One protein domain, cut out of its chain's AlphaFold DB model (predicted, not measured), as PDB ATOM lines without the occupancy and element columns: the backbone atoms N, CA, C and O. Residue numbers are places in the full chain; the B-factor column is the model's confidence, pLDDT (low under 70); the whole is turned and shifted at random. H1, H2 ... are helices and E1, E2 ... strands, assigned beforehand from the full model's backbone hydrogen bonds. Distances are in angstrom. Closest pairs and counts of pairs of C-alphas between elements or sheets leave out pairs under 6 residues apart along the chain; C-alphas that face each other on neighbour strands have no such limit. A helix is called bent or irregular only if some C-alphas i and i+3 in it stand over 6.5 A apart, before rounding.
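Overview. This is residues 5 to 105 of the 105 residues of the protein "putative lipoyltransferase 2, mitochondrial" of Diaphorina citri (UniProt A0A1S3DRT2). A twisted three-stranded sheet is covered on one face by the long helix H1; a small two-stranded arm, E3 and E4 with H2 at its tip, extends from one end of the sheet, and H3 lies beyond the E5 edge, its residues 99 to 103 standing free. The printed part has 101 residues, in order E1 H1 E2 E3 H2 E4 E5 H3, mixed helices and strands. The sheet's order is E1 E2 E5, mixed; E3 and E4 are antiparallel. The whole is only just loose, close to compact, with a radius of gyration of the C-alphas of 15.5 A, and elongated, spanning 48 by 30 by 28 A.

Arrangement. E2, residues 39 to 48, is parallel to E1, residues 5 to 13, with N 8 and O 43 2.9 A apart. E5, residues 77 to 82, is antiparallel to E2, with N 44 and O 79 3.0 A apart. H1, residues 15 to 33, is on the sheet, 8.9 A high, over E2 and along the strands at 2 degrees on the local plane; its closest C-alphas to E5 are Val 26 and Ile 81, 6.5 A apart. E1, H1 and E2 form a strand-helix-strand unit, parallel strands joined through a helix, with a right-handed crossover. E3, residues 51 to 53, is antiparallel to E4, residues 69 to 71, with N 51 and O 71 3.2 A apart. H3, residues 91 to 103, is apart from H1. Every O i to N i+4 pair is within hydrogen-bond range in H1 and H3; in H2, residues 56 to 60, 0 of 1 is, and 0 of 2 O i to N i+3 pairs.

Along the chain. E1 begins at C-alpha 5 (213.715, 183.612, 163.743) and is 21.4 A long. H1 and E2 each measure 26.9 A, E5 15.9 A. H2 is only just irregular: C-alphas 57 and 60 are 7.0 A apart. H3, 18.5 A long, ends at C-alpha 103 (218.190, 167.869, 152.149).

Size, cuts and confidence. The C-alphas of Pro 36 and Asp 63, the two farthest apart, are 48.6 A apart. The printed part has no cut and no long link. Mean pLDDT of the printed part is 82.3; residue 36 and residues 55 to 72 are under 70.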
ATOM      1  N   VAL A   5     214.819 184.578 163.699       87.81
ATOM      2  CA  VAL A   5     213.715 183.612 163.743       87.81
ATOM      3  C   VAL A   5     213.771 182.906 165.089       87.81
ATOM      4  O   VAL A   5     214.797 182.338 165.455       87.81
ATOM      5  N   GLN A   6     212.672 182.952 165.836       91.62
ATOM      6  CA  GLN A   6     212.586 182.304 167.142       91.62
ATOM      7  C   GLN A   6     212.288 180.809 166.978       91.62
ATOM      8  O   GLN A   6     211.318 180.450 166.315       91.62
ATOM      9  N   LEU A   7     213.065 179.941 167.625       93.19
ATOM     10  CA  LEU A   7     212.771 178.510 167.714       93.19
ATOM     11  C   LEU A   7     211.948 178.218 168.975       93.19
ATOM     12  O   LEU A   7     212.326 178.641 170.066       93.19
ATOM     13  N   VAL A   8     210.854 177.470 168.841       95.00
ATOM     14  CA  VAL A   8     210.033 177.021 169.975       95.00
ATOM     15  C   VAL A   8     209.834 175.515 169.879       95.00
ATOM     16  O   VAL A   8     209.291 175.023 168.894       95.00
ATOM     17  N   ARG A   9     210.265 174.780 170.906       95.12
ATOM     18  CA  ARG A   9     210.076 173.327 171.017       95.12
ATOM     19  C   ARG A   9     208.887 173.058 171.934       95.12
ATOM     20  O   ARG A   9     208.943 173.395 173.110       95.12
ATOM     21  N   LEU A  10     207.818 172.490 171.387       92.31
ATOM     22  CA  LEU A  10     206.556 172.258 172.099       92.31
ATOM     23  C   LEU A  10     206.393 170.806 172.576       92.31
ATOM     24  O   LEU A  10     205.507 170.533 173.378       92.31
ATOM     25  N   GLY A  11     207.234 169.885 172.098       92.38
ATOM     26  CA  GLY A  11     207.119 168.459 172.409       92.38
ATOM     27  C   GLY A  11     205.886 167.829 171.758       92.38
ATOM     28  O   GLY A  11     205.517 168.193 170.641       92.38
ATOM     29  N   VAL A  12     205.246 166.885 172.452       91.12
ATOM     30  CA  VAL A  12     204.071 166.171 171.933       91.12
ATOM     31  C   VAL A  12     202.799 166.989 172.163       91.12
ATOM     32  O   VAL A  12     202.405 167.247 173.300       91.12
ATOM     33  N   VAL A  13     202.109 167.350 171.083       91.38
ATOM     34  CA  VAL A  13     200.907 168.194 171.097       91.38
ATOM     35  C   VAL A  13     199.799 167.533 170.272       91.38
ATOM     36  O   VAL A  13     200.047 166.965 169.211       91.38
ATOM     37  N   SER A  14     198.540 167.594 170.722       90.31
ATOM     38  CA  SER A  14     197.414 167.147 169.885       90.31
ATOM     39  C   SER A  14     197.271 168.036 168.647       90.31
ATOM     40  O   SER A  14     197.554 169.231 168.702       90.31
ATOM     41  N   TYR A  15     196.776 167.491 167.536       87.81
ATOM     42  CA  TYR A  15     196.590 168.273 166.308       87.81
ATOM     43  C   TYR A  15     195.731 169.530 166.524       87.81
ATOM     44  O   TYR A  15     196.101 170.628 166.112       87.81
ATOM     45  N   SER A  16     194.626 169.396 167.265       88.56
ATOM     46  CA  SER A  16     193.733 170.512 167.600       88.56
ATOM     47  C   SER A  16     194.429 171.626 168.383       88.56
ATOM     48  O   SER A  16     194.186 172.804 168.126       88.56
ATOM     49  N   ASN A  17     195.316 171.278 169.316       91.88
ATOM     50  CA  ASN A  17     196.098 172.266 170.053       91.88
ATOM     51  C   ASN A  17     197.212 172.853 169.180       91.88
ATOM     52  O   ASN A  17     197.468 174.048 169.269       91.88
ATOM     53  N   GLY A  18     197.824 172.054 168.302       91.25
ATOM     54  CA  GLY A  18     198.827 172.516 167.341       91.25
ATOM     55  C   GLY A  18     198.299 173.634 166.444       91.25
ATOM     56  O   GLY A  18     198.945 174.674 166.333       91.25
ATOM     57  N   ILE A  19     197.089 173.471 165.896       90.19
ATOM     58  CA  ILE A  19     196.419 174.509 165.095       90.19
ATOM     59  C   ILE A  19     196.159 175.776 165.920       90.19
ATOM     60  O   ILE A  19     196.508 176.871 165.485       90.19
ATOM     61  N   LYS A  20     195.635 175.651 167.147       94.75
ATOM     62  CA  LYS A  20     195.411 176.814 168.032       94.75
ATOM     63  C   LYS A  20     196.706 177.569 168.335       94.75
ATOM     64  O   LYS A  20     196.730 178.799 168.337       94.75
ATOM     65  N   ILE A  21     197.793 176.841 168.588       94.69
ATOM     66  CA  ILE A  21     199.111 177.434 168.828       94.69
ATOM     67  C   ILE A  21     199.601 178.134 167.556       94.69
ATOM     68  O   ILE A  21     200.057 179.273 167.623       94.69
ATOM     69  N   GLN A  22     199.461 177.500 166.391       93.75
ATOM     70  CA  GLN A  22     199.828 178.103 165.113       93.75
ATOM     71  C   GLN A  22     199.095 179.436 164.891       93.75
ATOM     72  O   GLN A  22     199.740 180.448 164.617       93.75
ATOM     73  N   GLU A  23     197.774 179.471 165.075       94.56
ATOM     74  CA  GLU A  23     196.961 180.688 164.953       94.56
ATOM     75  C   GLU A  23     197.403 181.782 165.930       94.56
ATOM     76  O   GLU A  23     197.544 182.947 165.545       94.56
ATOM     77  N   HIS A  24     197.693 181.413 167.181       94.94
ATOM     78  CA  HIS A  24     198.212 182.342 168.181       94.94
ATOM     79  C   HIS A  24     199.517 183.012 167.715       94.94
ATOM     80  O   HIS A  24     199.636 184.240 167.764       94.94
ATOM     81  N   TYR A  25     200.480 182.238 167.206       94.00
ATOM     82  CA  TYR A  25     201.756 182.779 166.723       94.00
ATOM     83  C   TYR A  25     201.617 183.578 165.423       94.00
ATOM     84  O   TYR A  25     202.322 184.573 165.251       94.00
ATOM     85  N   VAL A  26     200.689 183.212 164.535       93.19
ATOM     86  CA  VAL A  26     200.361 184.011 163.343       93.19
ATOM     87  C   VAL A  26     199.824 185.381 163.753       93.19
ATOM     88  O   VAL A  26     200.273 186.403 163.231       93.19
ATOM     89  N   ASN A  27     198.897 185.427 164.711       93.25
ATOM     90  CA  ASN A  27     198.337 186.682 165.206       93.25
ATOM     91  C   ASN A  27     199.403 187.530 165.908       93.25
ATOM     92  O   ASN A  27     199.532 188.718 165.614       93.25
ATOM     93  N   LYS A  28     200.249 186.909 166.738       91.44
ATOM     94  CA  LYS A  28     201.417 187.569 167.334       91.44
ATOM     95  C   LYS A  28     202.328 188.168 166.260       91.44
ATOM     96  O   LYS A  28     202.673 189.345 166.347       91.44
ATOM     97  N   LEU A  29     202.671 187.411 165.216       90.12
ATOM     98  CA  LEU A  29     203.510 187.906 164.124       90.12
ATOM     99  C   LEU A  29     202.859 189.090 163.399       90.12
ATOM    100  O   LEU A  29     203.533 190.087 163.163       90.12
ATOM    101  N   LYS A  30     201.552 189.038 163.112       89.94
ATOM    102  CA  LYS A  30     200.822 190.166 162.504       89.94
ATOM    103  C   LYS A  30     200.940 191.442 163.340       89.94
ATOM    104  O   LYS A  30     201.229 192.493 162.780       89.94
ATOM    105  N   THR A  31     200.798 191.350 164.666       88.31
ATOM    106  CA  THR A  31     200.964 192.522 165.550       88.31
ATOM    107  C   THR A  31     202.391 193.071 165.557       88.31
ATOM    108  O   THR A  31     202.586 194.280 165.674       88.31
ATOM    109  N   LEU A  32     203.393 192.198 165.411       85.00
ATOM    110  CA  LEU A  32     204.803 192.586 165.372       85.00
ATOM    111  C   LEU A  32     205.201 193.209 164.037       85.00
ATOM    112  O   LEU A  32     206.043 194.095 164.038       85.00
ATOM    113  N   ILE A  33     204.581 192.807 162.924       82.56
ATOM    114  CA  ILE A  33     204.815 193.413 161.603       82.56
ATOM    115  C   ILE A  33     204.394 194.888 161.588       82.56
ATOM    116  O   ILE A  33     205.018 195.699 160.910       82.56
ATOM    117  N   SER A  34     203.364 195.258 162.352       79.25
ATOM    118  CA  SER A  34     202.930 196.654 162.494       79.25
ATOM    119  C   SER A  34     203.916 197.530 163.278       79.25
ATOM    120  O   SER A  34     203.757 198.747 163.292       79.25
ATOM    121  N   LYS A  35     204.924 196.941 163.937       78.94
ATOM    122  CA  LYS A  35     205.958 197.652 164.700       78.94
ATOM    123  C   LYS A  35     207.327 197.447 164.034       78.94
ATOM    124  O   LYS A  35     207.613 196.345 163.571       78.94
ATOM    125  N   PRO A  36     208.219 198.451 164.009       67.12
ATOM    126  CA  PRO A  36     209.580 198.251 163.521       67.12
ATOM    127  C   PRO A  36     210.320 197.287 164.461       67.12
ATOM    128  O   PRO A  36     210.736 197.658 165.556       67.12
ATOM    129  N   SER A  37     210.437 196.021 164.059       70.50
ATOM    130  CA  SER A  37     211.117 194.977 164.826       70.50
ATOM    131  C   SER A  37     211.937 194.068 163.908       70.50
ATOM    132  O   SER A  37     211.552 193.792 162.775       70.50
ATOM    133  N   ASN A  38     213.072 193.567 164.410       76.00
ATOM    134  CA  ASN A  38     213.923 192.602 163.693       76.00
ATOM    135  C   ASN A  38     213.380 191.157 163.746       76.00
ATOM    136  O   ASN A  38     214.048 190.222 163.290       76.00
ATOM    137  N   HIS A  39     212.186 190.963 164.315       80.88
ATOM    138  CA  HIS A  39     211.547 189.658 164.446       80.88
ATOM    139  C   HIS A  39     210.943 189.241 163.105       80.88
ATOM    140  O   HIS A  39     209.969 189.825 162.635       80.88
ATOM    141  N   SER A  40     211.525 188.221 162.483       83.81
ATOM    142  CA  SER A  40     211.147 187.782 161.133       83.81
ATOM    143  C   SER A  40     210.265 186.537 161.121       83.81
ATOM    144  O   SER A  40     209.753 186.159 160.065       83.81
ATOM    145  N   GLY A  41     210.042 185.912 162.280       90.75
ATOM    146  CA  GLY A  41     209.148 184.769 162.400       90.75
ATOM    147  C   GLY A  41     209.455 183.855 163.576       90.75
ATOM    148  O   GLY A  41     210.327 184.115 164.405       90.75
ATOM    149  N   THR A  42     208.720 182.754 163.628       93.62
ATOM    150  CA  THR A  42     208.854 181.706 164.632       93.62
ATOM    151  C   THR A  42     208.746 180.339 163.963       93.62
ATOM    152  O   THR A  42     207.848 180.112 163.157       93.62
ATOM    153  N   LEU A  43     209.654 179.428 164.304       94.25
ATOM    154  CA  LEU A  43     209.613 178.025 163.916       94.25
ATOM    155  C   LEU A  43     209.139 177.201 165.114       94.25
ATOM    156  O   LEU A  43     209.838 177.117 166.126       94.25
ATOM    157  N   LEU A  44     207.947 176.614 165.005       95.19
ATOM    158  CA  LEU A  44     207.424 175.703 166.020       95.19
ATOM    159  C   LEU A  44     207.835 174.277 165.663       95.19
ATOM    160  O   LEU A  44     207.544 173.824 164.561       95.19
ATOM    161  N   LEU A  45     208.485 173.581 166.591       94.44
ATOM    162  CA  LEU A  45     208.818 172.166 166.480       94.44
ATOM    163  C   LEU A  45     207.986 171.369 167.474       94.44
ATOM    164  O   LEU A  45     207.976 171.680 168.669       94.44
ATOM    165  N   LEU A  46     207.294 170.351 166.982       93.38
ATOM    166  CA  LEU A  46     206.386 169.532 167.771       93.38
ATOM    167  C   LEU A  46     206.235 168.137 167.169       93.38
ATOM    168  O   LEU A  46     206.605 167.892 166.028       93.38
ATOM    169  N   GLU A  47     205.646 167.239 167.940       91.69
ATOM    170  CA  GLU A  47     205.220 165.919 167.491       91.69
ATOM    171  C   GLU A  47     203.720 165.783 167.726       91.69
ATOM    172  O   GLU A  47     203.181 166.317 168.701       91.69
ATOM    173  N   HIS A  48     203.027 165.060 166.852       88.75
ATOM    174  CA  HIS A  48     201.614 164.769 167.048       88.75
ATOM    175  C   HIS A  48     201.399 163.342 167.535       88.75
ATOM    176  O   HIS A  48     202.090 162.404 167.143       88.75
ATOM    177  N   LYS A  49     200.365 163.175 168.364       84.31
ATOM    178  CA  LYS A  49     199.720 161.866 168.512       84.31
ATOM    179  C   LYS A  49     199.190 161.419 167.139       84.31
ATOM    180  O   LYS A  49     198.817 162.306 166.370       84.31
ATOM    181  N   PRO A  50     199.088 160.102 166.868       86.31
ATOM    182  CA  PRO A  50     198.612 159.584 165.587       86.31
ATOM    183  C   PRO A  50     197.372 160.331 165.087       86.31
ATOM    184  O   PRO A  50     196.325 160.318 165.737       86.31
ATOM    185  N   VAL A  51     197.513 161.026 163.960       81.81
ATOM    186  CA  VAL A  51     196.446 161.827 163.357       81.81
ATOM    187  C   VAL A  51     196.500 161.717 161.839       81.81
ATOM    188  O   VAL A  51     197.577 161.672 161.247       81.81
ATOM    189  N   TYR A  52     195.316 161.706 161.228       80.38
ATOM    190  CA  TYR A  52     195.120 161.770 159.786       80.38
ATOM    191  C   TYR A  52     194.596 163.156 159.402       80.38
ATOM    192  O   TYR A  52     193.564 163.596 159.914       80.38
ATOM    193  N   THR A  53     195.291 163.850 158.499       73.44
ATOM    194  CA  THR A  53     194.892 165.185 158.021       73.44
ATOM    195  C   THR A  53     194.603 165.167 156.529       73.44
ATOM    196  O   THR A  53     195.442 164.713 155.757       73.44
ATOM    197  N   ILE A  54     193.470 165.731 156.110       73.81
ATOM    198  CA  ILE A  54     193.065 165.761 154.699       73.81
ATOM    199  C   ILE A  54     193.419 167.116 154.083       73.81
ATOM    200  O   ILE A  54     193.035 168.164 154.602       73.81
ATOM    201  N   GLY A  55     194.141 167.090 152.962       68.56
ATOM    202  CA  GLY A  55     194.524 168.286 152.213       68.56
ATOM    203  C   GLY A  55     193.437 168.797 151.258       68.56
ATOM    204  O   GLY A  55     192.554 168.060 150.825       68.56
ATOM    205  N   ILE A  56     193.558 170.067 150.859       65.06
ATOM    206  CA  ILE A  56     192.582 170.798 150.022       65.06
ATOM    207  C   ILE A  56     192.329 170.117 148.664       65.06
ATOM    208  O   ILE A  56     191.205 170.114 148.171       65.06
ATOM    209  N   ARG A  57     193.355 169.506 148.054       58.53
ATOM    210  CA  ARG A  57     193.238 168.832 146.745       58.53
ATOM    211  C   ARG A  57     192.488 167.496 146.803       58.53
ATOM    212  O   ARG A  57     192.074 167.004 145.767       58.53
ATOM    213  N   SER A  58     192.272 166.955 148.000       53.75
ATOM    214  CA  SER A  58     191.619 165.658 148.201       53.75
ATOM    215  C   SER A  58     190.096 165.727 148.288       53.75
ATOM    216  O   SER A  58     189.444 164.693 148.384       53.75
ATOM    217  N   LEU A  59     189.525 166.935 148.316       53.88
ATOM    218  CA  LEU A  59     188.095 167.148 148.558       53.88
ATOM    219  C   LEU A  59     187.202 166.762 147.368       53.88
ATOM    220  O   LEU A  59     185.987 166.751 147.521       53.88
ATOM    221  N   LYS A  60     187.778 166.486 146.187       50.06
ATOM    222  CA  LYS A  60     187.015 166.259 144.949       50.06
ATOM    223  C   LYS A  60     186.767 164.795 144.578       50.06
ATOM    224  O   LYS A  60     185.901 164.567 143.746       50.06
ATOM    225  N   GLU A  61     187.482 163.830 145.154       51.09
ATOM    226  CA  GLU A  61     187.479 162.447 144.630       51.09
ATOM    227  C   GLU A  61     186.930 161.380 145.578       51.09
ATOM    228  O   GLU A  61     186.826 160.226 145.179       51.09
ATOM    229  N   TYR A  62     186.523 161.728 146.800       51.19
ATOM    230  CA  TYR A  62     186.038 160.718 147.736       51.19
ATOM    231  C   TYR A  62     184.835 161.187 148.555       51.19
ATOM    232  O   TYR A  62     184.934 162.139 149.327       51.19
ATOM    233  N   ASP A  63     183.756 160.400 148.495       53.62
ATOM    234  CA  ASP A  63     182.648 160.369 149.470       53.62
ATOM    235  C   ASP A  63     183.081 159.722 150.818       53.62
ATOM    236  O   ASP A  63     182.288 159.403 151.697       53.62
ATOM    237  N   GLY A  64     184.393 159.526 150.990       44.47
ATOM    238  CA  GLY A  64     185.069 158.986 152.162       44.47
ATOM    239  C   GLY A  64     186.486 159.554 152.247       44.47
ATOM    240  O   GLY A  64     187.402 159.107 151.569       44.47
ATOM    241  N   LYS A  65     186.659 160.589 153.069       43.03
ATOM    242  CA  LYS A  65     187.901 161.355 153.281       43.03
ATOM    243  C   LYS A  65     189.154 160.488 153.494       43.03
ATOM    244  O   LYS A  65     189.394 160.081 154.628       43.03
ATOM    245  N   VAL A  66     190.027 160.326 152.493       42.75
ATOM    246  CA  VAL A  66     191.378 159.784 152.734       42.75
ATOM    247  C   VAL A  66     192.445 160.379 151.800       42.75
ATOM    248  O   VAL A  66     192.631 159.930 150.678       42.75
ATOM    249  N   ILE A  67     193.226 161.329 152.326       46.22
ATOM    250  CA  ILE A  67     194.675 161.414 152.076       46.22
ATOM    251  C   ILE A  67     195.319 161.453 153.464       46.22
ATOM    252  O   ILE A  67     195.035 162.355 154.248       46.22
ATOM    253  N   CYS A  68     196.123 160.442 153.789       46.56
ATOM    254  CA  CYS A  68     196.685 160.205 155.118       46.56
ATOM    255  C   CYS A  68     198.131 160.702 155.206       46.56
ATOM    256  O   CYS A  68     199.060 159.916 155.030       46.56
ATOM    257  N   LEU A  69     198.353 161.979 155.525       55.31
ATOM    258  CA  LEU A  69     199.625 162.327 156.163       55.31
ATOM    259  C   LEU A  69     199.528 161.861 157.612       55.31
ATOM    260  O   LEU A  69     198.856 162.493 158.426       55.31
ATOM    261  N   ASN A  70     200.147 160.719 157.902       56.25
ATOM    262  CA  ASN A  70     200.339 160.277 159.273       56.25
ATOM    263  C   ASN A  70     201.285 161.278 159.924       56.25
ATOM    264  O   ASN A  70     202.401 161.452 159.449       56.25
ATOM    265  N   ALA A  71     200.843 161.945 160.982       63.41
ATOM    266  CA  ALA A  71     201.762 162.504 161.957       63.41
ATOM    267  C   ALA A  71     201.664 161.597 163.182       63.41
ATOM    268  O   ALA A  71     200.638 161.566 163.863       63.41
ATOM    269  N   GLY A  72     202.683 160.760 163.363       63.06
ATOM    270  CA  GLY A  72     202.749 159.767 164.428       63.06
ATOM    271  C   GLY A  72     203.926 160.008 165.376       63.06
ATOM    272  O   GLY A  72     204.777 160.856 165.102       63.06
ATOM    273  N   PRO A  73     203.995 159.251 166.483       70.81
ATOM    274  CA  PRO A  73     205.128 159.282 167.402       70.81
ATOM    275  C   PRO A  73     206.446 159.031 166.657       70.81
ATOM    276  O   PRO A  73     206.528 158.087 165.871       70.81
ATOM    277  N   GLY A  74     207.460 159.870 166.891       78.94
ATOM    278  CA  GLY A  74     208.756 159.780 166.208       78.94
ATOM    279  C   GLY A  74     208.859 160.572 164.899       78.94
ATOM    280  O   GLY A  74     209.932 160.614 164.304       78.94
ATOM    281  N   GLN A  75     207.787 161.240 164.459       85.19
ATOM    282  CA  GLN A  75     207.834 162.170 163.333       85.19
ATOM    283  C   GLN A  75     207.902 163.619 163.821       85.19
ATOM    284  O   GLN A  75     206.934 164.152 164.367       85.19
ATOM    285  N   LEU A  76     209.029 164.281 163.553       89.44
ATOM    286  CA  LEU A  76     209.188 165.704 163.828       89.44
ATOM    287  C   LEU A  76     208.336 166.535 162.859       89.44
ATOM    288  O   LEU A  76     208.525 166.493 161.644       89.44
ATOM    289  N   VAL A  77     207.422 167.331 163.406       91.38
ATOM    290  CA  VAL A  77     206.581 168.273 162.666       91.38
ATOM    291  C   VAL A  77     207.072 169.694 162.923       91.38
ATOM    292  O   VAL A  77     207.312 170.099 164.063       91.38
ATOM    293  N   ALA A  78     207.206 170.470 161.850       92.56
ATOM    294  CA  ALA A  78     207.648 171.854 161.902       92.56
ATOM    295  C   ALA A  78     206.588 172.795 161.317       92.56
ATOM    296  O   ALA A  78     206.157 172.618 160.178       92.56
ATOM    297  N   TYR A  79     206.208 173.833 162.067       93.75
ATOM    298  CA  TYR A  79     205.368 174.930 161.582       93.75
ATOM    299  C   TYR A  79     206.195 176.215 161.454       93.75
ATOM    300  O   TYR A  79     206.359 176.950 162.437       93.75
ATOM    301  N   PRO A  80     206.735 176.506 160.258       93.25
ATOM    302  CA  PRO A  80     207.404 177.770 159.983       93.25
ATOM    303  C   PRO A  80     206.377 178.900 159.819       93.25
ATOM    304  O   PRO A  80     205.644 178.962 158.834       93.25
ATOM    305  N   ILE A  81     206.340 179.824 160.778       93.25
ATOM    306  CA  ILE A  81     205.485 181.016 160.767       93.25
ATOM    307  C   ILE A  81     206.386 182.229 160.541       93.25
ATOM    308  O   ILE A  81     206.944 182.790 161.483       93.25
ATOM    309  N   VAL A  82     206.575 182.618 159.281       91.81
ATOM    310  CA  VAL A  82     207.562 183.638 158.891       91.81
ATOM    311  C   VAL A  82     206.949 184.764 158.066       91.81
ATOM    312  O   VAL A  82     206.013 184.559 157.294       91.81
ATOM    313  N   ASN A  83     207.508 185.967 158.200       89.31
ATOM    314  CA  ASN A  83     207.154 187.093 157.346       89.31
ATOM    315  C   ASN A  83     208.018 187.088 156.078       89.31
ATOM    316  O   ASN A  83     209.160 187.547 156.095       89.31
ATOM    317  N   LEU A  84     207.459 186.633 154.955       87.38
ATOM    318  CA  LEU A  84     208.177 186.563 153.675       87.38
ATOM    319  C   LEU A  84     208.665 187.925 153.163       87.38
ATOM    320  O   LEU A  84     209.667 187.975 152.458       87.38
ATOM    321  N   LYS A  85     208.022 189.037 153.554       85.25
ATOM    322  CA  LYS A  85     208.475 190.387 153.173       85.25
ATOM    323  C   LYS A  85     209.826 190.745 153.782       85.25
ATOM    324  O   LYS A  85     210.553 191.547 153.212       85.25
ATOM    325  N   HIS A  86     210.161 190.163 154.935       84.38
ATOM    326  CA  HIS A  86     211.489 190.329 155.513       84.38
ATOM    327  C   HIS A  86     212.522 189.482 154.779       84.38
ATOM    328  O   HIS A  86     213.698 189.779 154.900       84.38
ATOM    329  N   PHE A  87     212.132 188.450 154.028       84.12
ATOM    330  CA  PHE A  87     213.021 187.597 153.237       84.12
ATOM    331  C   PHE A  87     212.827 187.887 151.746       84.12
ATOM    332  O   PHE A  87     213.000 189.028 151.322       84.12
ATOM    333  N   THR A  88     212.466 186.866 150.975       86.06
ATOM    334  CA  THR A  88     212.048 186.979 149.583       86.06
ATOM    335  C   THR A  88     210.531 186.787 149.532       86.06
ATOM    336  O   THR A  88     210.045 185.750 149.994       86.06
ATOM    337  N   PRO A  89     209.755 187.726 148.961       83.94
ATOM    338  CA  PRO A  89     208.295 187.648 148.897       83.94
ATOM    339  C   PRO A  89     207.822 186.662 147.810       83.94
ATOM    340  O   PRO A  89     207.113 187.029 146.880       83.94
ATOM    341  N   SER A  90     208.237 185.397 147.905       90.94
ATOM    342  CA  SER A  90     207.884 184.329 146.969       90.94
ATOM    343  C   SER A  90     207.601 183.031 147.717       90.94
ATOM    344  O   SER A  90     208.445 182.521 148.452       90.94
ATOM    345  N   ILE A  91     206.412 182.469 147.487       89.38
ATOM    346  CA  ILE A  91     206.021 181.164 148.038       89.38
ATOM    347  C   ILE A  91     206.913 180.059 147.462       89.38
ATOM    348  O   ILE A  91     207.329 179.169 148.194       89.38
ATOM    349  N   LYS A  92     207.266 180.145 146.170       91.94
ATOM    350  CA  LYS A  92     208.174 179.184 145.530       91.94
ATOM    351  C   LYS A  92     209.533 179.172 146.226       91.94
ATOM    352  O   LYS A  92     210.019 178.105 146.578       91.94
ATOM    353  N   TRP A  93     210.098 180.354 146.480       92.31
ATOM    354  CA  TRP A  93     211.363 180.480 147.207       92.31
ATOM    355  C   TRP A  93     211.266 179.887 148.617       92.31
ATOM    356  O   TRP A  93     212.172 179.183 149.049       92.31
ATOM    357  N   PHE A  94     210.160 180.136 149.323       91.56
ATOM    358  CA  PHE A  94     209.944 179.607 150.668       91.56
ATOM    359  C   PHE A  94     209.908 178.075 150.697       91.56
ATOM    360  O   PHE A  94     210.614 177.470 151.499       91.56
ATOM    361  N   VAL A  95     209.143 177.453 149.794       92.38
ATOM    362  CA  VAL A  95     209.065 175.988 149.688       92.38
ATOM    363  C   VAL A  95     210.432 175.401 149.338       92.38
ATOM    364  O   VAL A  95     210.907 174.521 150.047       92.38
ATOM    365  N   GLN A  96     211.116 175.959 148.335       93.31
ATOM    366  CA  GLN A  96     212.464 175.524 147.954       93.31
ATOM    367  C   GLN A  96     213.468 175.657 149.107       93.31
ATOM    368  O   GLN A  96     214.324 174.799 149.286       93.31
ATOM    369  N   SER A  97     213.364 176.716 149.913       90.31
ATOM    370  CA  SER A  97     214.245 176.920 151.068       90.31
ATOM    371  C   SER A  97     214.034 175.848 152.138       90.31
ATOM    372  O   SER A  97     215.003 175.377 152.731       90.31
ATOM    373  N   ILE A  98     212.783 175.435 152.371       91.50
ATOM    374  CA  ILE A  98     212.468 174.328 153.285       91.50
ATOM    375  C   ILE A  98     213.028 173.014 152.735       91.50
ATOM    376  O   ILE A  98     213.697 172.297 153.472       91.50
ATOM    377  N   GLU A  99     212.813 172.721 151.451       93.19
ATOM    378  CA  GLU A  99     213.333 171.509 150.804       93.19
ATOM    379  C   GLU A  99     214.855 171.414 150.920       93.19
ATOM    380  O   GLU A  99     215.378 170.402 151.378       93.19
ATOM    381  N   GLN A 100     215.568 172.487 150.571       93.31
ATOM    382  CA  GLN A 100     217.027 172.533 150.671       93.31
ATOM    383  C   GLN A 100     217.509 172.371 152.111       93.31
ATOM    384  O   GLN A 100     218.483 171.666 152.343       93.31
ATOM    385  N   THR A 101     216.805 172.967 153.080       91.00
ATOM    386  CA  THR A 101     217.137 172.788 154.499       91.00
ATOM    387  C   THR A 101     217.028 171.320 154.891       91.00
ATOM    388  O   THR A 101     217.939 170.804 155.518       91.00
ATOM    389  N   VAL A 102     215.952 170.631 154.498       90.25
ATOM    390  CA  VAL A 102     215.751 169.211 154.828       90.25
ATOM    391  C   VAL A 102     216.770 168.308 154.130       90.25
ATOM    392  O   VAL A 102     217.217 167.345 154.734       90.25
ATOM    393  N   ILE A 103     217.161 168.621 152.892       93.06
ATOM    394  CA  ILE A 103     218.190 167.869 152.149       93.06
ATOM    395  C   ILE A 103     219.580 168.009 152.788       93.06
ATOM    396  O   ILE A 103     220.399 167.103 152.674       93.06
ATOM    397  N   GLN A 104     219.865 169.154 153.408       92.69
ATOM    398  CA  GLN A 104     221.166 169.459 154.013       92.69
ATOM    399  C   GLN A 104     221.300 169.003 155.475       92.69
ATOM    400  O   GLN A 104     222.388 169.146 156.035       92.69
ATOM    401  N   LEU A 105     220.217 168.516 156.093       79.31
ATOM    402  CA  LEU A 105     220.235 167.905 157.427       79.31
ATOM    403  C   LEU A 105     220.857 166.507 157.383       79.31
ATOM    404  O   LEU A 105     221.598 166.198 158.341       79.31
TER     405      LEU A 105